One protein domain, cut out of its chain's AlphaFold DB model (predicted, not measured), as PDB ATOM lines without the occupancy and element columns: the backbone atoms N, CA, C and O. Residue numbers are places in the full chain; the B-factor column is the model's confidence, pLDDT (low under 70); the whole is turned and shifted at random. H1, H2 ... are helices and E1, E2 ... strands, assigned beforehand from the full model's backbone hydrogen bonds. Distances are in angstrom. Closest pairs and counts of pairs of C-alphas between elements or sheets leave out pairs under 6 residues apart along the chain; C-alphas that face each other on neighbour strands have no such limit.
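What this domain is: This is residues 318 to 347 and 442 to 596 of the 596 residues of the protein "Predicted helicase" of Anaerobiospirillum thomasii (UniProt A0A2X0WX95). A small three-stranded sheet, E2 E1 E3, has two helices layered over one face: H5 next to it and the long H8 crossing H5, with one end of H8 reaching edge strand E2. At the sheet's other edge E3 turns into the hairpin E4 and E5, and the short helices H1, H3, H4, H6 and H7 lie farther out, while residues 587 to 596 stick out as a tail. The printed part has 185 residues, with eight named helices and five named strands in the order H1 H2 E1 E2 E3 E4 E5 H3 H4 H5 H6 H7 H8. Both sheets, E2 E1 E3 and E4 E5, are antiparallel; the class is mixed, helices and strands, with under half of the residues in named elements. The whole is compact, with a radius of gyration of the C-alphas of 16.5 A and spans of 50 by 43 by 32 A.

Where its parts are: The sheet holds E1, residues 458 to 462, 12.7 A long from C-alpha 458 at (202.394, 114.455, 126.399), E2, residues 473 to 476, and E3, residues 488 to 492. E4, residues 494 to 499, and E5, residues 502 to 507, measure 15.4 A and 16.7 A. H5, residues 530 to 542, is 19.0 A long, and H8, residues 567 to 585, is 26.6 A long, ending at C-alpha 585 at (198.309, 113.179, 135.241). The shorter helices are H1, residues 319 to 323, from C-alpha 319 at (210.353, 139.858, 117.913), H2, 445 to 448, H3, 511 to 518, H4, 523 to 527, H6, 544 to 549, and H7, 551 to 554.

How they stand to each other: E1 is the inner strand; N 459 and O 491 of E3 are 2.8 A apart, and in the hairpin of E1 and E2, N 458 and O 476 are 2.8 A apart. H5 and H8 are on one face of this sheet, as two layers, helices over a sheet. H5 has a height over the sheet of 10.3 A, and the closest C-alphas of H5 and E2 are those of Leu 541 and Ser 473, 6.5 A. H5 and H8 touch, about perpendicular at 80 degrees, closest at the C-alphas of Tyr 536 and Ala 574, 3.8 A. H5 only just touches H3, with 3 pairs of C-alphas within 8 A, through residues 530 to 533 alone; the C-alphas of Lys 530 and Leu 514 are closest, 6.2 A. H3 and H4 touch only at the corner, at the C-alphas of Gln 518 and Gly 525, 4.3 A. E3 runs on into E4 at 69 degrees; in the hairpin of E4 and E5, N 495 and O 506 are 2.9 A apart. H2 only grazes the three-stranded sheet; its closest C-alpha to E4 is that of Val 447, 5.3 A from that of Tyr 496. H7 is close but not clearly touching to H6, at the C-alphas of Leu 554 and Arg 547, 7.5 A, and to H1, at those of Asn 553 and Phe 321, 7.5 A. In H3, H5, H6 and H8 every O i to N i+4 pair is within hydrogen-bond range; in H1 and H4 it is 0 of 1, with 2 of 2 O i to N i+3 pairs within range in each, and H2 and H7 are too short for an O i to N i+4 pair.

The domain as a whole: The two farthest C-alphas, those of Glu 500 and Ile 596, are 55.7 A apart. Residues 348 to 441 are not printed, and C-alphas 347 and 442 are 8.0 A apart across the cut. The links E2 to E3 and H7 to H8 are long. Mean pLDDT of the printed part is 90.7; residues 464 to 470 and 592 to 596 are under 70.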
ATOM      1  N   ASP A 318     206.194 140.367 120.016       91.38
ATOM      2  CA  ASP A 318     207.559 140.717 120.408       91.38
ATOM      3  C   ASP A 318     208.552 139.873 119.594       91.38
ATOM      4  O   ASP A 318     208.601 138.645 119.724       91.38
ATOM      5  N   ASP A 319     209.365 140.528 118.763       92.69
ATOM      6  CA  ASP A 319     210.353 139.858 117.913       92.69
ATOM      7  C   ASP A 319     211.468 139.165 118.712       92.69
ATOM      8  O   ASP A 319     212.102 138.232 118.208       92.69
ATOM      9  N   SER A 320     211.711 139.546 119.972       93.38
ATOM     10  CA  SER A 320     212.680 138.860 120.834       93.38
ATOM     11  C   SER A 320     212.294 137.408 121.118       93.38
ATOM     12  O   SER A 320     213.182 136.592 121.371       93.38
ATOM     13  N   PHE A 321     211.010 137.059 120.983       93.19
ATOM     14  CA  PHE A 321     210.513 135.692 121.117       93.19
ATOM     15  C   PHE A 321     211.169 134.734 120.116       93.19
ATOM     16  O   PHE A 321     211.467 133.587 120.452       93.19
ATOM     17  N   SER A 322     211.486 135.222 118.910       91.81
ATOM     18  CA  SER A 322     212.156 134.441 117.861       91.81
ATOM     19  C   SER A 322     213.553 133.943 118.254       91.81
ATOM     20  O   SER A 322     214.028 132.959 117.694       91.81
ATOM     21  N   LYS A 323     214.197 134.564 119.254       93.31
ATOM     22  CA  LYS A 323     215.521 134.158 119.761       93.31
ATOM     23  C   LYS A 323     215.474 132.868 120.580       93.31
ATOM     24  O   LYS A 323     216.519 132.278 120.853       93.31
ATOM     25  N   PHE A 324     214.289 132.457 121.027       95.56
ATOM     26  CA  PHE A 324     214.100 131.233 121.792       95.56
ATOM     27  C   PHE A 324     213.933 130.024 120.873       95.56
ATOM     28  O   PHE A 324     213.403 130.121 119.761       95.56
ATOM     29  N   ILE A 325     214.370 128.865 121.367       95.31
ATOM     30  CA  ILE A 325     214.292 127.604 120.630       95.31
ATOM     31  C   ILE A 325     212.828 127.176 120.464       95.31
ATOM     32  O   ILE A 325     212.023 127.272 121.396       95.31
ATOM     33  N   ARG A 326     212.465 126.715 119.265       93.94
ATOM     34  CA  ARG A 326     211.095 126.298 118.942       93.94
ATOM     35  C   ARG A 326     210.764 124.942 119.549       93.94
ATOM     36  O   ARG A 326     211.627 124.073 119.659       93.94
ATOM     37  N   LEU A 327     209.486 124.719 119.860       94.56
ATOM     38  CA  LEU A 327     209.007 123.375 120.186       94.56
ATOM     39  C   LEU A 327     209.114 122.425 118.978       94.56
ATOM     40  O   LEU A 327     209.559 121.289 119.130       94.56
ATOM     41  N   ASP A 328     208.734 122.895 117.788       91.75
ATOM     42  CA  ASP A 328     208.609 122.093 116.572       91.75
ATOM     43  C   ASP A 328     209.619 122.473 115.476       91.75
ATOM     44  O   ASP A 328     210.063 123.617 115.403       91.75
ATOM     45  N   GLY A 329     209.962 121.504 114.621       82.69
ATOM     46  CA  GLY A 329     210.862 121.682 113.470       82.69
ATOM     47  C   GLY A 329     210.150 121.555 112.123       82.69
ATOM     48  O   GLY A 329     210.763 121.182 111.127       82.69
ATOM     49  N   LYS A 330     208.825 121.753 112.068       78.38
ATOM     50  CA  LYS A 330     208.060 121.508 110.840       78.38
ATOM     51  C   LYS A 330     208.100 122.742 109.937       78.38
ATOM     52  O   LYS A 330     207.724 123.826 110.364       78.38
ATOM     53  N   LYS A 331     208.452 122.554 108.657       76.50
ATOM     54  CA  LYS A 331     208.536 123.628 107.639       76.50
ATOM     55  C   LYS A 331     209.512 124.757 108.017       76.50
ATOM     56  O   LYS A 331     209.272 125.913 107.686       76.50
ATOM     57  N   THR A 332     210.584 124.426 108.726       82.38
ATOM     58  CA  THR A 332     211.644 125.367 109.095       82.38
ATOM     59  C   THR A 332     212.965 124.616 109.234       82.38
ATOM     60  O   THR A 332     212.957 123.435 109.575       82.38
ATOM     61  N   ASP A 333     214.073 125.311 108.986       83.50
ATOM     62  CA  ASP A 333     215.433 124.820 109.248       83.50
ATOM     63  C   ASP A 333     215.919 125.200 110.661       83.50
ATOM     64  O   ASP A 333     217.038 124.874 111.060       83.50
ATOM     65  N   GLU A 334     215.091 125.912 111.437       89.06
ATOM     66  CA  GLU A 334     215.385 126.233 112.832       89.06
ATOM     67  C   GLU A 334     215.493 124.968 113.694       89.06
ATOM     68  O   GLU A 334     214.743 124.002 113.543       89.06
ATOM     69  N   ILE A 335     216.396 125.010 114.674       89.56
ATOM     70  CA  ILE A 335     216.551 123.936 115.658       89.56
ATOM     71  C   ILE A 335     215.259 123.805 116.480       89.56
ATOM     72  O   ILE A 335     214.756 124.791 117.027       89.56
ATOM     73  N   SER A 336     214.772 122.571 116.628       94.69
ATOM     74  CA  SER A 336     213.581 122.247 117.412       94.69
ATOM     75  C   SER A 336     213.873 121.390 118.642       94.69
ATOM     76  O   SER A 336     214.802 120.575 118.679       94.69
ATOM     77  N   LEU A 337     213.024 121.549 119.657       97.06
ATOM     78  CA  LEU A 337     213.052 120.743 120.876       97.06
ATOM     79  C   LEU A 337     212.587 119.311 120.628       97.06
ATOM     80  O   LEU A 337     213.229 118.370 121.093       97.06
ATOM     81  N   PHE A 338     211.487 119.144 119.891       97.38
ATOM     82  CA  PHE A 338     210.874 117.847 119.628       97.38
ATOM     83  C   PHE A 338     211.125 117.376 118.190       97.38
ATOM     84  O   PHE A 338     211.036 118.153 117.237       97.38
ATOM     85  N   LYS A 339     211.390 116.071 118.040       95.19
ATOM     86  CA  LYS A 339     211.513 115.362 116.755       95.19
ATOM     87  C   LYS A 339     210.175 115.242 116.026       95.19
ATOM     88  O   LYS A 339     210.128 115.295 114.804       95.19
ATOM     89  N   ASN A 340     209.094 115.033 116.776       94.19
ATOM     90  CA  ASN A 340     207.739 114.910 116.250       94.19
ATOM     91  C   ASN A 340     206.725 115.394 117.292       94.19
ATOM     92  O   ASN A 340     207.005 115.413 118.490       94.19
ATOM     93  N   PHE A 341     205.541 115.760 116.823       95.25
ATOM     94  CA  PHE A 341     204.401 116.182 117.625       95.25
ATOM     95  C   PHE A 341     203.119 115.875 116.849       95.25
ATOM     96  O   PHE A 341     203.147 115.586 115.651       95.25
ATOM     97  N   SER A 342     201.981 115.923 117.529       95.56
ATOM     98  CA  SER A 342     200.686 115.678 116.899       95.56
ATOM     99  C   SER A 342     199.684 116.741 117.296       95.56
ATOM    100  O   SER A 342     199.760 117.284 118.385       95.56
ATOM    101  N   LEU A 343     198.679 116.959 116.460       95.31
ATOM    102  CA  LEU A 343     197.411 117.491 116.940       95.31
ATOM    103  C   LEU A 343     196.648 116.409 117.717       95.31
ATOM    104  O   LEU A 343     196.866 115.212 117.483       95.31
ATOM    105  N   GLY A 344     195.756 116.834 118.612       96.00
ATOM    106  CA  GLY A 344     194.730 115.958 119.177       96.00
ATOM    107  C   GLY A 344     193.802 115.394 118.094       96.00
ATOM    108  O   GLY A 344     193.752 115.905 116.972       96.00
ATOM    109  N   VAL A 345     193.101 114.304 118.404       97.00
ATOM    110  CA  VAL A 345     192.256 113.606 117.425       97.00
ATOM    111  C   VAL A 345     191.067 114.479 117.028       97.00
ATOM    112  O   VAL A 345     190.482 115.160 117.863       97.00
ATOM    113  N   VAL A 346     190.708 114.458 115.744       96.25
ATOM    114  CA  VAL A 346     189.466 115.051 115.235       96.25
ATOM    115  C   VAL A 346     188.610 113.926 114.705       96.25
ATOM    116  O   VAL A 346     189.010 113.217 113.779       96.25
ATOM    117  N   THR A 347     187.425 113.757 115.278       95.25
ATOM    118  CA  THR A 347     186.523 112.694 114.838       95.25
ATOM    119  C   THR A 347     185.524 113.186 113.794       95.25
ATOM    120  O   THR A 347     185.213 112.439 112.869       95.25
ATOM    121  N   VAL A 442     193.408 111.432 112.625       96.56
ATOM    122  CA  VAL A 442     194.191 110.829 113.729       96.56
ATOM    123  C   VAL A 442     195.607 111.412 113.860       96.56
ATOM    124  O   VAL A 442     196.325 111.110 114.809       96.56
ATOM    125  N   TYR A 443     196.029 112.231 112.889       95.88
ATOM    126  CA  TYR A 443     197.349 112.868 112.818       95.88
ATOM    127  C   TYR A 443     198.517 111.899 113.085       95.88
ATOM    128  O   TYR A 443     198.607 110.850 112.444       95.88
ATOM    129  N   GLN A 444     199.442 112.279 113.970       95.69
ATOM    130  CA  GLN A 444     200.607 111.491 114.363       95.69
ATOM    131  C   GLN A 444     200.358 110.715 115.662       95.69
ATOM    132  O   GLN A 444     201.248 110.005 116.116       95.69
ATOM    133  N   LEU A 445     199.155 110.781 116.246       96.50
ATOM    134  CA  LEU A 445     198.825 110.076 117.486       96.50
ATOM    135  C   LEU A 445     199.127 108.566 117.451       96.50
ATOM    136  O   LEU A 445     199.599 108.082 118.475       96.50
ATOM    137  N   PRO A 446     198.985 107.823 116.331       96.19
ATOM    138  CA  PRO A 446     199.397 106.415 116.282       96.19
ATOM    139  C   PRO A 446     200.897 106.184 116.533       96.19
ATOM    140  O   PRO A 446     201.281 105.126 117.012       96.19
ATOM    141  N   VAL A 447     201.750 107.171 116.251       95.94
ATOM    142  CA  VAL A 447     203.194 107.117 116.542       95.94
ATOM    143  C   VAL A 447     203.474 107.437 118.021       95.94
ATOM    144  O   VAL A 447     204.485 107.028 118.584       95.94
ATOM    145  N   LEU A 448     202.576 108.173 118.681       96.38
ATOM    146  CA  LEU A 448     202.684 108.533 120.100       96.38
ATOM    147  C   LEU A 448     202.056 107.461 121.009       96.38
ATOM    148  O   LEU A 448     202.547 107.226 122.115       96.38
ATOM    149  N   PHE A 449     200.985 106.826 120.530       96.50
ATOM    150  CA  PHE A 449     200.167 105.819 121.204       96.50
ATOM    151  C   PHE A 449     199.753 104.712 120.208       96.50
ATOM    152  O   PHE A 449     198.608 104.688 119.759       96.50
ATOM    153  N   PRO A 450     200.659 103.783 119.851       94.62
ATOM    154  CA  PRO A 450     200.377 102.737 118.855       94.62
ATOM    155  C   PRO A 450     199.329 101.692 119.269       94.62
ATOM    156  O   PRO A 450     198.784 100.993 118.418       94.62
ATOM    157  N   HIS A 451     199.071 101.547 120.568       91.69
ATOM    158  CA  HIS A 451     198.076 100.634 121.129       91.69
ATOM    159  C   HIS A 451     197.477 101.229 122.410       91.69
ATOM    160  O   HIS A 451     198.100 102.070 123.065       91.69
ATOM    161  N   SER A 452     196.282 100.778 122.798       91.81
ATOM    162  CA  SER A 452     195.488 101.366 123.893       91.81
ATOM    163  C   SER A 452     196.170 101.362 125.264       91.81
ATOM    164  O   SER A 452     195.871 102.205 126.107       91.81
ATOM    165  N   ASN A 453     197.139 100.469 125.466       91.56
ATOM    166  CA  ASN A 453     197.901 100.341 126.708       91.56
ATOM    167  C   ASN A 453     199.258 101.072 126.694       91.56
ATOM    168  O   ASN A 453     200.011 100.955 127.666       91.56
ATOM    169  N   THR A 454     199.601 101.814 125.628       94.62
ATOM    170  CA  THR A 454     200.860 102.579 125.566       94.62
ATOM    171  C   THR A 454     200.970 103.554 126.737       94.62
ATOM    172  O   THR A 454     200.049 104.316 127.014       94.62
ATOM    173  N   LYS A 455     202.134 103.573 127.396       94.88
ATOM    174  CA  LYS A 455     202.469 104.555 128.436       94.88
ATOM    175  C   LYS A 455     203.375 105.636 127.870       94.88
ATOM    176  O   LYS A 455     204.556 105.391 127.634       94.88
ATOM    177  N   ASN A 456     202.826 106.831 127.699       97.44
ATOM    178  CA  ASN A 456     203.557 108.005 127.246       97.44
ATOM    179  C   ASN A 456     203.097 109.227 128.045       97.44
ATOM    180  O   ASN A 456     202.018 109.204 128.625       97.44
ATOM    181  N   LEU A 457     203.914 110.276 128.077       97.94
ATOM    182  CA  LEU A 457     203.530 111.579 128.613       97.94
ATOM    183  C   LEU A 457     203.549 112.586 127.479       97.94
ATOM    184  O   LEU A 457     204.431 112.538 126.624       97.94
ATOM    185  N   VAL A 458     202.590 113.495 127.476       97.69
ATOM    186  CA  VAL A 458     202.394 114.455 126.399       97.69
ATOM    187  C   VAL A 458     202.080 115.812 127.002       97.69
ATOM    188  O   VAL A 458     201.136 115.957 127.770       97.69
ATOM    189  N   ILE A 459     202.862 116.821 126.634       97.69
ATOM    190  CA  ILE A 459     202.552 118.219 126.927       97.69
ATOM    191  C   ILE A 459     201.553 118.680 125.865       97.69
ATOM    192  O   ILE A 459     201.933 118.874 124.710       97.69
ATOM    193  N   ALA A 460     200.279 118.828 126.232       95.75
ATOM    194  CA  ALA A 460     199.280 119.414 125.349       95.75
ATOM    195  C   ALA A 460     199.316 120.939 125.493       95.75
ATOM    196  O   ALA A 460     199.165 121.471 126.594       95.75
ATOM    197  N   VAL A 461     199.539 121.643 124.389       93.69
ATOM    198  CA  VAL A 461     199.608 123.106 124.299       93.69
ATOM    199  C   VAL A 461     198.457 123.606 123.439       93.69
ATOM    200  O   VAL A 461     198.216 123.064 122.364       93.69
ATOM    201  N   ASN A 462     197.764 124.648 123.880       87.56
ATOM    202  CA  ASN A 462     196.729 125.298 123.078       87.56
ATOM    203  C   ASN A 462     197.362 126.063 121.896       87.56
ATOM    204  O   ASN A 462     198.274 126.859 122.107       87.56
ATOM    205  N   GLN A 463     196.885 125.852 120.660       75.75
ATOM    206  CA  GLN A 463     197.377 126.581 119.474       75.75
ATOM    207  C   GLN A 463     197.146 128.094 119.516       75.75
ATOM    208  O   GLN A 463     197.814 128.830 118.793       75.75
ATOM    209  N   LYS A 464     196.163 128.547 120.290       69.06
ATOM    210  CA  LYS A 464     195.776 129.946 120.432       69.06
ATOM    211  C   LYS A 464     195.679 130.250 121.916       69.06
ATOM    212  O   LYS A 464     194.593 130.214 122.492       69.06
ATOM    213  N   GLY A 465     196.817 130.545 122.540       60.75
ATOM    214  CA  GLY A 465     196.842 131.133 123.876       60.75
ATOM    215  C   GLY A 465     196.258 132.543 123.818       60.75
ATOM    216  O   GLY A 465     197.000 133.512 123.752       60.75
ATOM    217  N   THR A 466     194.934 132.669 123.739       55.03
ATOM    218  CA  THR A 466     194.273 133.973 123.672       55.03
ATOM    219  C   THR A 466     194.423 134.720 124.991       55.03
ATOM    220  O   THR A 466     194.590 134.118 126.056       55.03
ATOM    221  N   GLU A 467     194.297 136.041 124.922       46.09
ATOM    222  CA  GLU A 467     194.201 136.906 126.094       46.09
ATOM    223  C   GLU A 467     193.163 136.352 127.095       46.09
ATOM    224  O   GLU A 467     192.057 135.956 126.715       46.09
ATOM    225  N   GLY A 468     193.541 136.248 128.371       48.03
ATOM    226  CA  GLY A 468     192.684 135.707 129.435       48.03
ATOM    227  C   GLY A 468     192.696 134.182 129.615       48.03
ATOM    228  O   GLY A 468     192.011 133.684 130.509       48.03
ATOM    229  N   VAL A 469     193.468 133.418 128.832       57.38
ATOM    230  CA  VAL A 469     193.648 131.978 129.082       57.38
ATOM    231  C   VAL A 469     194.674 131.771 130.200       57.38
ATOM    232  O   VAL A 469     195.886 131.813 129.994       57.38
ATOM    233  N   GLU A 470     194.175 131.498 131.407       62.91
ATOM    234  CA  GLU A 470     194.995 131.203 132.590       62.91
ATOM    235  C   GLU A 470     195.786 129.894 132.483       62.91
ATOM    236  O   GLU A 470     196.645 129.634 133.326       62.91
ATOM    237  N   ASN A 471     195.537 129.057 131.474       72.38
ATOM    238  CA  ASN A 471     196.314 127.847 131.255       72.38
ATOM    239  C   ASN A 471     196.492 127.522 129.766       72.38
ATOM    240  O   ASN A 471     195.563 127.085 129.092       72.38
ATOM    241  N   ILE A 472     197.715 127.690 129.264       86.94
ATOM    242  CA  ILE A 472     198.069 127.370 127.874       86.94
ATOM    243  C   ILE A 472     198.524 125.918 127.698       86.94
ATOM    244  O   ILE A 472     198.680 125.471 126.560       86.94
ATOM    245  N   SER A 473     198.770 125.176 128.789       92.50
ATOM    246  CA  SER A 473     199.314 123.824 128.707       92.50
ATOM    247  C   SER A 473     198.909 122.888 129.843       92.50
ATOM    248  O   SER A 473     199.089 123.159 131.025       92.50
ATOM    249  N   ILE A 474     198.473 121.689 129.476       94.44
ATOM    250  CA  ILE A 474     198.113 120.632 130.417       94.44
ATOM    251  C   ILE A 474     198.729 119.308 129.957       94.44
ATOM    252  O   ILE A 474     198.741 118.994 128.768       94.44
ATOM    253  N   MET A 475     199.320 118.556 130.886       96.12
ATOM    254  CA  MET A 475     199.946 117.276 130.561       96.12
ATOM    255  C   MET A 475     198.905 116.156 130.547       96.12
ATOM    256  O   MET A 475     198.062 116.082 131.440       96.12
ATOM    257  N   CYS A 476     199.006 115.258 129.571       94.50
ATOM    258  CA  CYS A 476     198.220 114.033 129.501       94.50
ATOM    259  C   CYS A 476     199.103 112.781 129.404       94.50
ATOM    260  O   CYS A 476     200.245 112.835 128.945       94.50
ATOM    261  N   ASP A 477     198.554 111.644 129.834       95.81
ATOM    262  CA  ASP A 477     199.168 110.313 129.734       95.81
ATOM    263  C   ASP A 477     198.421 109.361 128.782       95.81
ATOM    264  O   ASP A 477     198.758 108.179 128.665       95.81
ATOM    265  N   THR A 478     197.405 109.879 128.090       95.31
ATOM    266  CA  THR A 478     196.559 109.169 127.125       95.31
ATOM    267  C   THR A 478     196.315 110.031 125.881       95.31
ATOM    268  O   THR A 478     196.804 111.161 125.779       95.31
ATOM    269  N   LEU A 479     195.553 109.500 124.917       94.19
ATOM    270  CA  LEU A 479     195.142 110.239 123.722       94.19
ATOM    271  C   LEU A 479     194.349 111.503 124.094       94.19
ATOM    272  O   LEU A 479     193.411 111.447 124.885       94.19
ATOM    273  N   CYS A 480     194.681 112.625 123.467       94.81
ATOM    274  CA  CYS A 480     194.000 113.912 123.612       94.81
ATOM    275  C   CYS A 480     193.011 114.127 122.447       94.81
ATOM    276  O   CYS A 480     193.395 113.952 121.288       94.81
ATOM    277  N   ASP A 481     191.772 114.544 122.730       96.69
ATOM    278  CA  ASP A 481     190.910 115.188 121.724       96.69
ATOM    279  C   ASP A 481     191.552 116.501 121.242       96.69
ATOM    280  O   ASP A 481     192.283 117.151 121.997       96.69
ATOM    281  N   LEU A 482     191.279 116.931 120.005       94.94
ATOM    282  CA  LEU A 482     191.757 118.227 119.518       94.94
ATOM    283  C   LEU A 482     191.336 119.354 120.471       94.94
ATOM    284  O   LEU A 482     192.155 120.175 120.871       94.94
ATOM    285  N   HIS A 483     190.088 119.368 120.922       92.06
ATOM    286  CA  HIS A 483     189.565 120.405 121.804       92.06
ATOM    287  C   HIS A 483     189.766 120.092 123.295       92.06
ATOM    288  O   HIS A 483     189.135 120.730 124.136       92.06
ATOM    289  N   TYR A 484     190.680 119.174 123.641       91.81
ATOM    290  CA  TYR A 484     191.061 118.880 125.025       91.81
ATOM    291  C   TYR A 484     191.460 120.139 125.806       91.81
ATOM    292  O   TYR A 484     190.864 120.411 126.839       91.81
ATOM    293  N   ASN A 485     192.410 120.933 125.308       86.56
ATOM    294  CA  ASN A 485     192.805 122.227 125.884       86.56
ATOM    295  C   ASN A 485     192.689 123.382 124.867       86.56
ATOM    296  O   ASN A 485     193.409 124.370 124.956       86.56
ATOM    297  N   GLY A 486     191.797 123.240 123.879       82.25
ATOM    298  CA  GLY A 486     191.638 124.180 122.762       82.25
ATOM    299  C   GLY A 486     192.673 123.962 121.656       82.25
ATOM    300  O   GLY A 486     193.831 124.328 121.806       82.25
ATOM    301  N   ASP A 487     192.257 123.356 120.541       87.50
ATOM    302  CA  ASP A 487     193.098 123.086 119.361       87.50
ATOM    303  C   ASP A 487     194.499 122.543 119.724       87.50
ATOM    304  O   ASP A 487     195.538 123.067 119.331       87.50
ATOM    305  N   SER A 488     194.512 121.498 120.547       91.25
ATOM    306  CA  SER A 488     195.658 120.992 121.301       91.25
ATOM    307  C   SER A 488     196.759 120.431 120.403       91.25
ATOM    308  O   SER A 488     196.539 119.503 119.623       91.25
ATOM    309  N   GLN A 489     197.973 120.939 120.595       93.88
ATOM    310  CA  GLN A 489     199.224 120.409 120.061       93.88
ATOM    311  C   GLN A 489     199.900 119.570 121.138       93.88
ATOM    312  O   GLN A 489     200.284 120.064 122.193       93.88
ATOM    313  N   CYS A 490     200.014 118.285 120.868       96.00
ATOM    314  CA  CYS A 490     200.442 117.240 121.771       96.00
ATOM    315  C   CYS A 490     201.936 116.923 121.498       96.00
ATOM    316  O   CYS A 490     202.284 116.276 120.504       96.00
ATOM    317  N   PHE A 491     202.821 117.408 122.383       97.50
ATOM    318  CA  PHE A 491     204.281 117.216 122.348       97.50
ATOM    319  C   PHE A 491     204.699 116.059 123.271       97.50
ATOM    320  O   PHE A 491     204.627 116.196 124.497       97.50
ATOM    321  N   PRO A 492     205.103 114.902 122.726       97.75
ATOM    322  CA  PRO A 492     205.301 113.695 123.515       97.75
ATOM    323  C   PRO A 492     206.678 113.638 124.165       97.75
ATOM    324  O   PRO A 492     207.646 114.171 123.639       97.75
ATOM    325  N   ARG A 493     206.808 112.893 125.262       98.25
ATOM    326  CA  ARG A 493     208.112 112.521 125.817       98.25
ATOM    327  C   ARG A 493     208.806 111.487 124.930       98.25
ATOM    328  O   ARG A 493     210.021 111.567 124.739       98.25
ATOM    329  N   PHE A 494     208.051 110.533 124.387       98.19
ATOM    330  CA  PHE A 494     208.574 109.444 123.562       98.19
ATOM    331  C   PHE A 494     207.820 109.277 122.240       98.19
ATOM    332  O   PHE A 494     206.632 109.576 122.141       98.19
ATOM    333  N   ILE A 495     208.519 108.748 121.243       97.06
ATOM    334  CA  ILE A 495     208.007 108.350 119.928       97.06
ATOM    335  C   ILE A 495     208.150 106.829 119.831       97.06
ATOM    336  O   ILE A 495     209.134 106.275 120.322       97.06
ATOM    337  N   TYR A 496     207.171 106.159 119.231       96.50
ATOM    338  CA  TYR A 496     207.191 104.719 119.006       96.50
ATOM    339  C   TYR A 496     207.391 104.435 117.518       96.50
ATOM    340  O   TYR A 496     206.511 104.702 116.704       96.50
ATOM    341  N   GLU A 497     208.561 103.908 117.171       93.94
ATOM    342  CA  GLU A 497     208.917 103.528 115.803       93.94
ATOM    343  C   GLU A 497     208.591 102.052 115.574       93.94
ATOM    344  O   GLU A 497     208.871 101.215 116.433       93.94
ATOM    345  N   THR A 498     207.975 101.732 114.437       91.00
ATOM    346  CA  THR A 498     207.643 100.349 114.079       91.00
ATOM    347  C   THR A 498     208.912  99.554 113.777       91.00
ATOM    348  O   THR A 498     209.727  99.973 112.960       91.00
ATOM    349  N   GLU A 499     209.037  98.377 114.384       90.00
ATOM    350  CA  GLU A 499     210.070  97.377 114.092       90.00
ATOM    351  C   GLU A 499     209.416  96.024 113.765       90.00
ATOM    352  O   GLU A 499     208.228  95.829 114.024       90.00
ATOM    353  N   GLU A 500     210.186  95.072 113.218       83.00
ATOM    354  CA  GLU A 500     209.681  93.759 112.765       83.00
ATOM    355  C   GLU A 500     208.824  93.026 113.814       83.00
ATOM    356  O   GLU A 500     207.875  92.338 113.449       83.00
ATOM    357  N   ASN A 501     209.112  93.212 115.111       78.81
ATOM    358  CA  ASN A 501     208.425  92.537 116.219       78.81
ATOM    359  C   ASN A 501     207.757  93.492 117.231       78.81
ATOM    360  O   ASN A 501     207.560  93.119 118.389       78.81
ATOM    361  N   GLY A 502     207.402  94.719 116.834       87.94
ATOM    362  CA  GLY A 502     206.648  95.633 117.698       87.94
ATOM    363  C   GLY A 502     207.036  97.094 117.532       87.94
ATOM    364  O   GLY A 502     207.090  97.608 116.417       87.94
ATOM    365  N   TYR A 503     207.270  97.773 118.657       91.00
ATOM    366  CA  TYR A 503     207.590  99.195 118.674       91.00
ATOM    367  C   TYR A 503     208.823  99.489 119.518       91.00
ATOM    368  O   TYR A 503     208.881  99.128 120.697       91.00
ATOM    369  N   LYS A 504     209.764 100.235 118.946       93.94
ATOM    370  CA  LYS A 504     210.899 100.794 119.669       93.94
ATOM    371  C   LYS A 504     210.554 102.167 120.217       93.94
ATOM    372  O   LYS A 504     210.136 103.068 119.494       93.94
ATOM    373  N   LYS A 505     210.757 102.325 121.521       95.19
ATOM    374  CA  LYS A 505     210.563 103.584 122.238       95.19
ATOM    375  C   LYS A 505     211.801 104.470 122.073       95.19
ATOM    376  O   LYS A 505     212.889 104.085 122.492       95.19
ATOM    377  N   VAL A 506     211.623 105.659 121.506       96.44
ATOM    378  CA  VAL A 506     212.691 106.625 121.200       96.44
ATOM    379  C   VAL A 506     212.407 107.963 121.883       96.44
ATOM    380  O   VAL A 506     211.252 108.378 121.998       96.44
ATOM    381  N   ASP A 507     213.447 108.665 122.341       97.69
ATOM    382  CA  ASP A 507     213.298 110.021 122.875       97.69
ATOM    383  C   ASP A 507     212.761 110.983 121.814       97.69
ATOM    384  O   ASP A 507     213.351 111.127 120.737       97.69
ATOM    385  N   ALA A 508     211.688 111.693 122.165       97.38
ATOM    386  CA  ALA A 508     211.150 112.756 121.333       97.38
ATOM    387  C   ALA A 508     211.983 114.042 121.416       97.38
ATOM    388  O   ALA A 508     212.007 114.795 120.449       97.38
ATOM    389  N   ILE A 509     212.676 114.288 122.535       98.12
ATOM    390  CA  ILE A 509     213.604 115.418 122.664       98.12
ATOM    391  C   ILE A 509     214.843 115.157 121.798       98.12
ATOM    392  O   ILE A 509     215.463 114.084 121.872       98.12
ATOM    393  N   THR A 510     215.187 116.131 120.956       97.00
ATOM    394  CA  THR A 510     216.334 116.050 120.043       97.00
ATOM    395  C   THR A 510     217.657 116.096 120.814       97.00
ATOM    396  O   THR A 510     217.751 116.672 121.899       97.00
ATOM    397  N   ASP A 511     218.708 115.487 120.263       97.12
ATOM    398  CA  ASP A 511     220.052 115.579 120.855       97.12
ATOM    399  C   ASP A 511     220.606 117.007 120.748       97.12
ATOM    400  O   ASP A 511     221.243 117.502 121.672       97.12
ATOM    401  N   VAL A 512     220.252 117.728 119.680       95.31
ATOM    402  CA  VAL A 512     220.614 119.142 119.507       95.31
ATOM    403  C   VAL A 512     219.973 120.019 120.588       95.31
ATOM    404  O   VAL A 512     220.625 120.921 121.114       95.31
ATOM    405  N   ALA A 513     218.722 119.747 120.976       95.75
ATOM    406  CA  ALA A 513     218.088 120.424 122.104       95.75
ATOM    407  C   ALA A 513     218.803 120.124 123.423       95.75
ATOM    408  O   ALA A 513     219.021 121.037 124.216       95.75
ATOM    409  N   LEU A 514     219.208 118.871 123.646       97.00
ATOM    410  CA  LEU A 514     220.000 118.506 124.818       97.00
ATOM    411  C   LEU A 514     221.294 119.328 124.881       97.00
ATOM    412  O   LEU A 514     221.532 120.021 125.869       97.00
ATOM    413  N   GLU A 515     222.070 119.344 123.798       95.81
ATOM    414  CA  GLU A 515     223.296 120.140 123.704       95.81
ATOM    415  C   GLU A 515     223.043 121.643 123.900       95.81
ATOM    416  O   GLU A 515     223.841 122.328 124.545       95.81
ATOM    417  N   HIS A 516     221.925 122.168 123.385       94.75
ATOM    418  CA  HIS A 516     221.545 123.575 123.520       94.75
ATOM    419  C   HIS A 516     221.403 124.012 124.988       94.75
ATOM    420  O   HIS A 516     221.869 125.096 125.357       94.75
ATOM    421  N   PHE A 517     220.793 123.175 125.837       95.50
ATOM    422  CA  PHE A 517     220.678 123.454 127.272       95.50
ATOM    423  C   PHE A 517     221.962 123.134 128.034       95.50
ATOM    424  O   PHE A 517     222.357 123.921 128.890       95.50
ATOM    425  N   GLN A 518     222.657 122.044 127.701       95.38
ATOM    426  CA  GLN A 518     223.901 121.672 128.381       95.38
ATOM    427  C   GLN A 518     225.002 122.726 128.210       95.38
ATOM    428  O   GLN A 518     225.751 122.973 129.145       95.38
ATOM    429  N   ARG A 519     225.085 123.388 127.046       93.94
ATOM    430  CA  ARG A 519     226.065 124.463 126.780       93.94
ATOM    431  C   ARG A 519     225.724 125.797 127.446       93.94
ATOM    432  O   ARG A 519     226.546 126.708 127.426       93.94
ATOM    433  N   ALA A 520     224.501 125.956 127.945       92.56
ATOM    434  CA  ALA A 520     224.032 127.216 128.519       92.56
ATOM    435  C   ALA A 520     224.560 127.466 129.929       92.56
ATOM    436  O   ALA A 520     224.718 128.612 130.341       92.56
ATOM    437  N   TYR A 521     224.803 126.380 130.650       91.38
ATOM    438  CA  TYR A 521     225.272 126.369 132.022       91.38
ATOM    439  C   TYR A 521     226.666 125.738 132.020       91.38
ATOM    440  O   TYR A 521     226.974 124.966 131.117       91.38
ATOM    441  N   THR A 522     227.526 126.108 132.966       83.62
ATOM    442  CA  THR A 522     228.946 125.717 133.025       83.62
ATOM    443  C   THR A 522     229.126 124.207 133.278       83.62
ATOM    444  O   THR A 522     228.549 123.380 132.578       83.62
ATOM    445  N   GLU A 523     229.947 123.773 134.235       79.19
ATOM    446  CA  GLU A 523     230.143 122.333 134.467       79.19
ATOM    447  C   GLU A 523     228.836 121.610 134.845       79.19
ATOM    448  O   GLU A 523     228.595 120.495 134.376       79.19
ATOM    449  N   ASP A 524     227.941 122.289 135.567       83.88
ATOM    450  CA  ASP A 524     226.647 121.754 136.003       83.88
ATOM    451  C   ASP A 524     225.708 121.421 134.839       83.88
ATOM    452  O   ASP A 524     224.913 120.480 134.923       83.88
ATOM    453  N   GLY A 525     225.837 122.127 133.709       84.12
ATOM    454  CA  GLY A 525     225.008 121.913 132.525       84.12
ATOM    455  C   GLY A 525     225.110 120.493 131.971       84.12
ATOM    456  O   GLY A 525     224.119 119.962 131.480       84.12
ATOM    457  N   ARG A 526     226.261 119.822 132.123       87.31
ATOM    458  CA  ARG A 526     226.489 118.448 131.629       87.31
ATOM    459  C   ARG A 526     225.597 117.393 132.288       87.31
ATOM    460  O   ARG A 526     225.424 116.318 131.724       87.31
ATOM    461  N   SER A 527     225.048 117.692 133.463       93.25
ATOM    462  CA  SER A 527     224.126 116.810 134.188       93.25
ATOM    463  C   SER A 527     222.690 116.843 133.656       93.25
ATOM    464  O   SER A 527     221.902 115.966 133.999       93.25
ATOM    465  N   ILE A 528     222.341 117.835 132.824       97.25
ATOM    466  CA  ILE A 528     220.988 117.983 132.281       97.25
ATOM    467  C   ILE A 528     220.670 116.789 131.390       97.25
ATOM    468  O   ILE A 528     221.427 116.470 130.469       97.25
ATOM    469  N   THR A 529     219.515 116.171 131.637       97.94
ATOM    470  CA  THR A 529     218.974 115.077 130.830       97.94
ATOM    471  C   THR A 529     217.797 115.535 129.965       97.94
ATOM    472  O   THR A 529     217.219 116.609 130.152       97.94
ATOM    473  N   LYS A 530     217.379 114.684 129.020       98.25
ATOM    474  CA  LYS A 530     216.170 114.923 128.216       98.25
ATOM    475  C   LYS A 530     214.885 114.933 129.052       98.25
ATOM    476  O   LYS A 530     213.945 115.637 128.688       98.25
ATOM    477  N   ASP A 531     214.847 114.195 130.164       98.19
ATOM    478  CA  ASP A 531     213.730 114.252 131.117       98.19
ATOM    479  C   ASP A 531     213.662 115.625 131.784       98.19
ATOM    480  O   ASP A 531     212.582 116.210 131.869       98.19
ATOM    481  N   ASP A 532     214.805 116.166 132.214       98.31
ATOM    482  CA  ASP A 532     214.850 117.486 132.847       98.31
ATOM    483  C   ASP A 532     214.394 118.576 131.878       98.31
ATOM    484  O   ASP A 532     213.614 119.439 132.265       98.31
ATOM    485  N   ILE A 533     214.780 118.492 130.598       98.50
ATOM    486  CA  ILE A 533     214.303 119.412 129.555       98.50
ATOM    487  C   ILE A 533     212.790 119.287 129.359       98.50
ATOM    488  O   ILE A 533     212.098 120.303 129.309       98.50
ATOM    489  N   PHE A 534     212.252 118.067 129.274       98.69
ATOM    490  CA  PHE A 534     210.814 117.852 129.095       98.69
ATOM    491  C   PHE A 534     209.996 118.495 130.226       98.69
ATOM    492  O   PHE A 534     209.033 119.217 129.965       98.69
ATOM    493  N   TYR A 535     210.404 118.300 131.482       98.69
ATOM    494  CA  TYR A 535     209.724 118.918 132.622       98.69
ATOM    495  C   TYR A 535     210.014 120.415 132.759       98.69
ATOM    496  O   TYR A 535     209.115 121.163 133.135       98.69
ATOM    497  N   TYR A 536     211.211 120.877 132.395       98.62
ATOM    498  CA  TYR A 536     211.543 122.302 132.342       98.62
ATOM    499  C   TYR A 536     210.618 123.059 131.384       98.62
ATOM    500  O   TYR A 536     210.073 124.096 131.758       98.62
ATOM    501  N   ILE A 537     210.370 122.513 130.185       98.25
ATOM    502  CA  ILE A 537     209.410 123.075 129.221       98.25
ATOM    503  C   ILE A 537     208.046 123.237 129.894       98.25
ATOM    504  O   ILE A 537     207.451 124.314 129.843       98.25
ATOM    505  N   TYR A 538     207.570 122.192 130.574       97.94
ATOM    506  CA  TYR A 538     206.287 122.234 131.265       97.94
ATOM    507  C   TYR A 538     206.248 123.290 132.380       97.94
ATOM    508  O   TYR A 538     205.264 124.020 132.493       97.94
ATOM    509  N   GLY A 539     207.332 123.434 133.149       97.19
ATOM    510  CA  GLY A 539     207.477 124.468 134.175       97.19
ATOM    511  C   GLY A 539     207.440 125.891 133.607       97.19
ATOM    512  O   GLY A 539     206.696 126.733 134.109       97.19
ATOM    513  N   ILE A 540     208.175 126.159 132.522       96.75
ATOM    514  CA  ILE A 540     208.185 127.475 131.861       96.75
ATOM    515  C   ILE A 540     206.803 127.849 131.324       96.75
ATOM    516  O   ILE A 540     206.371 128.985 131.505       96.75
ATOM    517  N   LEU A 541     206.071 126.901 130.730       95.12
ATOM    518  CA  LEU A 541     204.716 127.150 130.225       95.12
ATOM    519  C   LEU A 541     203.716 127.527 131.336       95.12
ATOM    520  O   LEU A 541     202.676 128.109 131.034       95.12
ATOM    521  N   HIS A 542     204.034 127.252 132.606       94.12
ATOM    522  CA  HIS A 542     203.239 127.669 133.767       94.12
ATOM    523  C   HIS A 542     203.730 128.977 134.404       94.12
ATOM    524  O   HIS A 542     202.996 129.572 135.201       94.12
ATOM    525  N   SER A 543     204.913 129.476 134.026       93.12
ATOM    526  CA  SER A 543     205.426 130.760 134.508       93.12
ATOM    527  C   SER A 543     204.468 131.891 134.138       93.12
ATOM    528  O   SER A 543     204.077 132.054 132.980       93.12
ATOM    529  N   LYS A 544     204.063 132.667 135.146       91.44
ATOM    530  CA  LYS A 544     203.188 133.828 134.963       91.44
ATOM    531  C   LYS A 544     203.893 134.910 134.144       91.44
ATOM    532  O   LYS A 544     203.341 135.373 133.156       91.44
ATOM    533  N   GLU A 545     205.145 135.208 134.486       92.00
ATOM    534  CA  GLU A 545     205.967 136.212 133.800       92.00
ATOM    535  C   GLU A 545     206.137 135.899 132.309       92.00
ATOM    536  O   GLU A 545     205.996 136.784 131.468       92.00
ATOM    537  N   TYR A 546     206.394 134.631 131.962       92.38
ATOM    538  CA  TYR A 546     206.520 134.205 130.565       92.38
ATOM    539  C   TYR A 546     205.209 134.403 129.792       92.38
ATOM    540  O   TYR A 546     205.217 134.925 128.679       92.38
ATOM    541  N   ARG A 547     204.079 134.014 130.392       90.56
ATOM    542  CA  ARG A 547     202.763 134.103 129.749       90.56
ATOM    543  C   ARG A 547     202.269 135.532 129.599       90.56
ATOM    544  O   ARG A 547     201.705 135.847 128.562       90.56
ATOM    545  N   GLU A 548     202.494 136.382 130.595       89.31
ATOM    546  CA  GLU A 548     202.108 137.795 130.538       89.31
ATOM    547  C   GLU A 548     202.970 138.559 129.534       89.31
ATOM    548  O   GLU A 548     202.437 139.291 128.704       89.31
ATOM    549  N   LYS A 549     204.292 138.342 129.544       91.44
ATOM    550  CA  LYS A 549     205.202 139.033 128.625       91.44
ATOM    551  C   LYS A 549     204.949 138.671 127.162       91.44
ATOM    552  O   LYS A 549     204.988 139.549 126.307       91.44
ATOM    553  N   TYR A 550     204.709 137.392 126.870       91.44
ATOM    554  CA  TYR A 550     204.567 136.892 125.500       91.44
ATOM    555  C   TYR A 550     203.126 136.507 125.146       91.44
ATOM    556  O   TYR A 550     202.924 135.696 124.245       91.44
ATOM    557  N   ALA A 551     202.119 137.077 125.821       89.19
ATOM    558  CA  ALA A 551     200.705 136.762 125.590       89.19
ATOM    559  C   ALA A 551     200.316 136.883 124.104       89.19
ATOM    560  O   ALA A 551     199.714 135.972 123.536       89.19
ATOM    561  N   ASN A 552     200.751 137.962 123.448       88.88
ATOM    562  CA  ASN A 552     200.488 138.211 122.029       88.88
ATOM    563  C   ASN A 552     201.135 137.167 121.109       88.88
ATOM    564  O   ASN A 552     200.502 136.700 120.160       88.88
ATOM    565  N   ASN A 553     202.383 136.775 121.390       90.62
ATOM    566  CA  ASN A 553     203.068 135.712 120.656       90.62
ATOM    567  C   ASN A 553     202.350 134.371 120.864       90.62
ATOM    568  O   ASN A 553     201.977 133.719 119.897       90.62
ATOM    569  N   LEU A 554     202.060 133.996 122.110       89.62
ATOM    570  CA  LEU A 554     201.386 132.737 122.455       89.62
ATOM    571  C   LEU A 554     199.965 132.623 121.870       89.62
ATOM    572  O   LEU A 554     199.472 131.513 121.661       89.62
ATOM    573  N   GLY A 555     199.312 133.748 121.572       85.81
ATOM    574  CA  GLY A 555     198.030 133.784 120.866       85.81
ATOM    575  C   GLY A 555     198.124 133.560 119.354       85.81
ATOM    576  O   GLY A 555     197.110 133.253 118.722       85.81
ATOM    577  N   LYS A 556     199.315 133.710 118.762       85.62
ATOM    578  CA  LYS A 556     199.524 133.762 117.303       85.62
ATOM    579  C   LYS A 556     200.513 132.727 116.769       85.62
ATOM    580  O   LYS A 556     200.469 132.408 115.582       85.62
ATOM    581  N   GLU A 557     201.385 132.193 117.613       87.25
ATOM    582  CA  GLU A 557     202.406 131.211 117.260       87.25
ATOM    583  C   GLU A 557     202.627 130.182 118.379       87.25
ATOM    584  O   GLU A 557     202.269 130.390 119.537       87.25
ATOM    585  N   LEU A 558     203.223 129.038 118.020       90.69
ATOM    586  CA  LEU A 558     203.597 128.014 118.997       90.69
ATOM    587  C   LEU A 558     204.627 128.560 119.997       90.69
ATOM    588  O   LEU A 558     205.491 129.348 119.601       90.69
ATOM    589  N   PRO A 559     204.607 128.096 121.264       92.88
ATOM    590  CA  PRO A 559     205.585 128.522 122.249       92.88
ATOM    591  C   PRO A 559     207.030 128.311 121.788       92.88
ATOM    592  O   PRO A 559     207.362 127.313 121.141       92.88
ATOM    593  N   ARG A 560     207.905 129.230 122.187       94.81
ATOM    594  CA  ARG A 560     209.356 129.100 122.070       94.81
ATOM    595  C   ARG A 560     209.957 129.203 123.463       94.81
ATOM    596  O   ARG A 560     209.570 130.061 124.251       94.81
ATOM    597  N   ILE A 561     210.875 128.307 123.794       96.75
ATOM    598  CA  ILE A 561     211.282 128.094 125.183       96.75
ATOM    599  C   ILE A 561     212.591 128.838 125.475       96.75
ATOM    600  O   ILE A 561     213.617 128.529 124.868       96.75
ATOM    601  N   PRO A 562     212.600 129.821 126.392       96.44
ATOM    602  CA  PRO A 562     213.826 130.489 126.801       96.44
ATOM    603  C   PRO A 562     214.722 129.574 127.637       96.44
ATOM    604  O   PRO A 562     214.278 128.603 128.254       96.44
ATOM    605  N   ARG A 563     215.994 129.957 127.730       95.31
ATOM    606  CA  ARG A 563     216.902 129.503 128.787       95.31
ATOM    607  C   ARG A 563     216.883 130.533 129.909       95.31
ATOM    608  O   ARG A 563     216.926 131.732 129.637       95.31
ATOM    609  N   VAL A 564     216.792 130.067 131.147       95.31
ATOM    610  CA  VAL A 564     216.900 130.921 132.335       95.31
ATOM    611  C   VAL A 564     218.363 131.264 132.621       95.31
ATOM    612  O   VAL A 564     219.271 130.673 132.041       95.31
ATOM    613  N   ALA A 565     218.598 132.260 133.474       94.00
ATOM    614  CA  ALA A 565     219.928 132.839 133.652       94.00
ATOM    615  C   ALA A 565     220.917 131.900 134.361       94.00
ATOM    616  O   ALA A 565     222.119 131.997 134.134       94.00
ATOM    617  N   THR A 566     220.421 131.011 135.224       95.25
ATOM    618  CA  THR A 566     221.246 130.153 136.089       95.25
ATOM    619  C   THR A 566     220.796 128.696 136.038       95.25
ATOM    620  O   THR A 566     219.634 128.398 135.738       95.25
ATOM    621  N   TYR A 567     221.710 127.779 136.356       96.00
ATOM    622  CA  TYR A 567     221.408 126.348 136.420       96.00
ATOM    623  C   TYR A 567     220.411 126.027 137.545       96.00
ATOM    624  O   TYR A 567     219.515 125.202 137.375       96.00
ATOM    625  N   GLU A 568     220.497 126.736 138.670       95.75
ATOM    626  CA  GLU A 568     219.595 126.593 139.814       95.75
ATOM    627  C   GLU A 568     218.153 126.924 139.427       95.75
ATOM    628  O   GLU A 568     217.229 126.191 139.783       95.75
ATOM    629  N   GLN A 569     217.951 127.991 138.644       96.31
ATOM    630  CA  GLN A 569     216.634 128.324 138.099       96.31
ATOM    631  C   GLN A 569     216.134 127.237 137.146       96.31
ATOM    632  O   GLN A 569     214.961 126.872 137.210       96.31
ATOM    633  N   PHE A 570     217.002 126.696 136.280       97.69
ATOM    634  CA  PHE A 570     216.623 125.610 135.373       97.69
ATOM    635  C   PHE A 570     216.124 124.402 136.165       97.69
ATOM    636  O   PHE A 570     215.036 123.891 135.897       97.69
ATOM    637  N   LYS A 571     216.885 123.998 137.187       97.06
ATOM    638  CA  LYS A 571     216.534 122.889 138.071       97.06
ATOM    639  C   LYS A 571     215.218 123.147 138.805       97.06
ATOM    640  O   LYS A 571     214.358 122.274 138.803       97.06
ATOM    641  N   ALA A 572     215.016 124.350 139.344       97.81
ATOM    642  CA  ALA A 572     213.772 124.719 140.018       97.81
ATOM    643  C   ALA A 572     212.551 124.619 139.084       97.81
ATOM    644  O   ALA A 572     211.526 124.055 139.467       97.81
ATOM    645  N   PHE A 573     212.660 125.100 137.839       98.19
ATOM    646  CA  PHE A 573     211.591 124.956 136.845       98.19
ATOM    647  C   PHE A 573     211.363 123.498 136.432       98.19
ATOM    648  O   PHE A 573     210.212 123.092 136.276       98.19
ATOM    649  N   ALA A 574     212.424 122.701 136.279       98.19
ATOM    650  CA  ALA A 574     212.311 121.279 135.961       98.19
ATOM    651  C   ALA A 574     211.639 120.485 137.096       98.19
ATOM    652  O   ALA A 574     210.756 119.668 136.839       98.19
ATOM    653  N   GLU A 575     211.998 120.751 138.353       98.38
ATOM    654  CA  GLU A 575     211.394 120.125 139.534       98.38
ATOM    655  C   GLU A 575     209.926 120.530 139.703       98.38
ATOM    656  O   GLU A 575     209.064 119.662 139.868       98.38
ATOM    657  N   ALA A 576     209.617 121.825 139.581       97.81
ATOM    658  CA  ALA A 576     208.243 122.321 139.618       97.81
ATOM    659  C   ALA A 576     207.402 121.735 138.474       97.81
ATOM    660  O   ALA A 576     206.285 121.267 138.696       97.81
ATOM    661  N   GLY A 577     207.953 121.689 137.257       98.00
ATOM    662  CA  GLY A 577     207.312 121.068 136.104       98.00
ATOM    663  C   GLY A 577     207.054 119.575 136.311       98.00
ATOM    664  O   GLY A 577     205.978 119.090 135.970       98.00
ATOM    665  N   ARG A 578     207.984 118.844 136.935       98.19
ATOM    666  CA  ARG A 578     207.805 117.425 137.279       98.19
ATOM    667  C   ARG A 578     206.704 117.225 138.320       98.19
ATOM    668  O   ARG A 578     205.875 116.333 138.153       98.19
ATOM    669  N   ALA A 579     206.654 118.068 139.351       97.38
ATOM    670  CA  ALA A 579     205.603 118.027 140.366       97.38
ATOM    671  C   ALA A 579     204.215 118.347 139.777       97.38
ATOM    672  O   ALA A 579     203.248 117.638 140.057       97.38
ATOM    673  N   LEU A 580     204.117 119.367 138.915       96.00
ATOM    674  CA  LEU A 580     202.877 119.722 138.216       96.00
ATOM    675  C   LEU A 580     202.427 118.624 137.248       96.00
ATOM    676  O   LEU A 580     201.248 118.288 137.206       96.00
ATOM    677  N   ALA A 581     203.357 118.034 136.497       96.50
ATOM    678  CA  ALA A 581     203.079 116.910 135.609       96.50
ATOM    679  C   ALA A 581     202.474 115.720 136.370       96.50
ATOM    680  O   ALA A 581     201.429 115.196 135.982       96.50
ATOM    681  N   ASP A 582     203.097 115.328 137.484       95.88
ATOM    682  CA  ASP A 582     202.598 114.254 138.345       95.88
ATOM    683  C   ASP A 582     201.235 114.599 138.967       95.88
ATOM    684  O   ASP A 582     200.368 113.736 139.114       95.88
ATOM    685  N   LEU A 583     201.000 115.866 139.320       94.44
ATOM    686  CA  LEU A 583     199.701 116.330 139.806       94.44
ATOM    687  C   LEU A 583     198.612 116.212 138.730       94.44
ATOM    688  O   LEU A 583     197.562 115.630 138.993       94.44
ATOM    689  N   HIS A 584     198.867 116.736 137.529       94.25
ATOM    690  CA  HIS A 584     197.882 116.809 136.451       94.25
ATOM    691  C   HIS A 584     197.575 115.458 135.814       94.25
ATOM    692  O   HIS A 584     196.444 115.247 135.396       94.25
ATOM    693  N   VAL A 585     198.534 114.533 135.773       94.69
ATOM    694  CA  VAL A 585     198.309 113.179 135.241       94.69
ATOM    695  C   VAL A 585     197.626 112.277 136.270       94.69
ATOM    696  O   VAL A 585     196.734 111.503 135.926       94.69
ATOM    697  N   ASN A 586     197.988 112.391 137.552       94.19
ATOM    698  CA  ASN A 586     197.410 111.571 138.620       94.19
ATOM    699  C   ASN A 586     196.253 112.259 139.363       94.19
ATOM    700  O   ASN A 586     195.971 111.897 140.508       94.19
ATOM    701  N   TYR A 587     195.563 113.214 138.731       92.38
ATOM    702  CA  TYR A 587     194.495 114.015 139.343       92.38
ATOM    703  C   TYR A 587     193.385 113.167 139.996       92.38
ATOM    704  O   TYR A 587     192.930 113.496 141.085       92.38
ATOM    705  N   GLU A 588     193.016 112.025 139.403       91.50
ATOM    706  CA  GLU A 588     191.985 111.108 139.932       91.50
ATOM    707  C   GLU A 588     192.437 110.332 141.179       91.50
ATOM    708  O   GLU A 588     191.614 109.842 141.948       91.50
ATOM    709  N   LYS A 589     193.754 110.184 141.380       88.88
ATOM    710  CA  LYS A 589     194.336 109.414 142.493       88.88
ATOM    711  C   LYS A 589     194.669 110.285 143.697       88.88
ATOM    712  O   LYS A 589     195.054 109.762 144.748       88.88
ATOM    713  N   ARG A 590     194.587 111.609 143.560       82.12
ATOM    714  CA  ARG A 590     194.847 112.521 144.670       82.12
ATOM    715  C   ARG A 590     193.674 112.486 145.634       82.12
ATOM    716  O   ARG A 590     192.518 112.591 145.243       82.12
ATOM    717  N   LYS A 591     193.985 112.375 146.923       71.06
ATOM    718  CA  LYS A 591     193.009 112.677 147.966       71.06
ATOM    719  C   LYS A 591     192.730 114.173 147.893       71.06
ATOM    720  O   LYS A 591     193.670 114.959 147.984       71.06
ATOM    721  N   ILE A 592     191.464 114.551 147.727       64.50
ATOM    722  CA  ILE A 592     191.028 115.934 147.922       64.50
ATOM    723  C   ILE A 592     191.466 116.310 149.345       64.50
ATOM    724  O   ILE A 592     191.092 115.590 150.280       64.50
ATOM    725  N   PRO A 593     192.288 117.354 149.547       57.78
ATOM    726  CA  PRO A 593     192.513 117.852 150.890       57.78
ATOM    727  C   PRO A 593     191.142 118.254 151.437       57.78
ATOM    728  O   PRO A 593     190.507 119.155 150.900       57.78
ATOM    729  N   MET A 594     190.644 117.550 152.459       47.56
ATOM    730  CA  MET A 594     189.482 118.012 153.216       47.56
ATOM    731  C   MET A 594     189.905 119.279 153.955       47.56
ATOM    732  O   MET A 594     190.391 119.223 155.080       47.56
ATOM    733  N   THR A 595     189.805 120.423 153.300       48.75
ATOM    734  CA  THR A 595     189.852 121.729 153.948       48.75
ATOM    735  C   THR A 595     188.778 122.573 153.283       48.75
ATOM    736  O   THR A 595     188.879 122.901 152.103       48.75
ATOM    737  N   ILE A 596     187.695 122.747 154.044       39.62
ATOM    738  CA  ILE A 596     186.510 123.563 153.753       39.62
ATOM    739  C   ILE A 596     186.884 125.035 153.876       39.62
ATOM    740  O   ILE A 596     187.633 125.347 154.833       39.62
TER     741      ILE A 596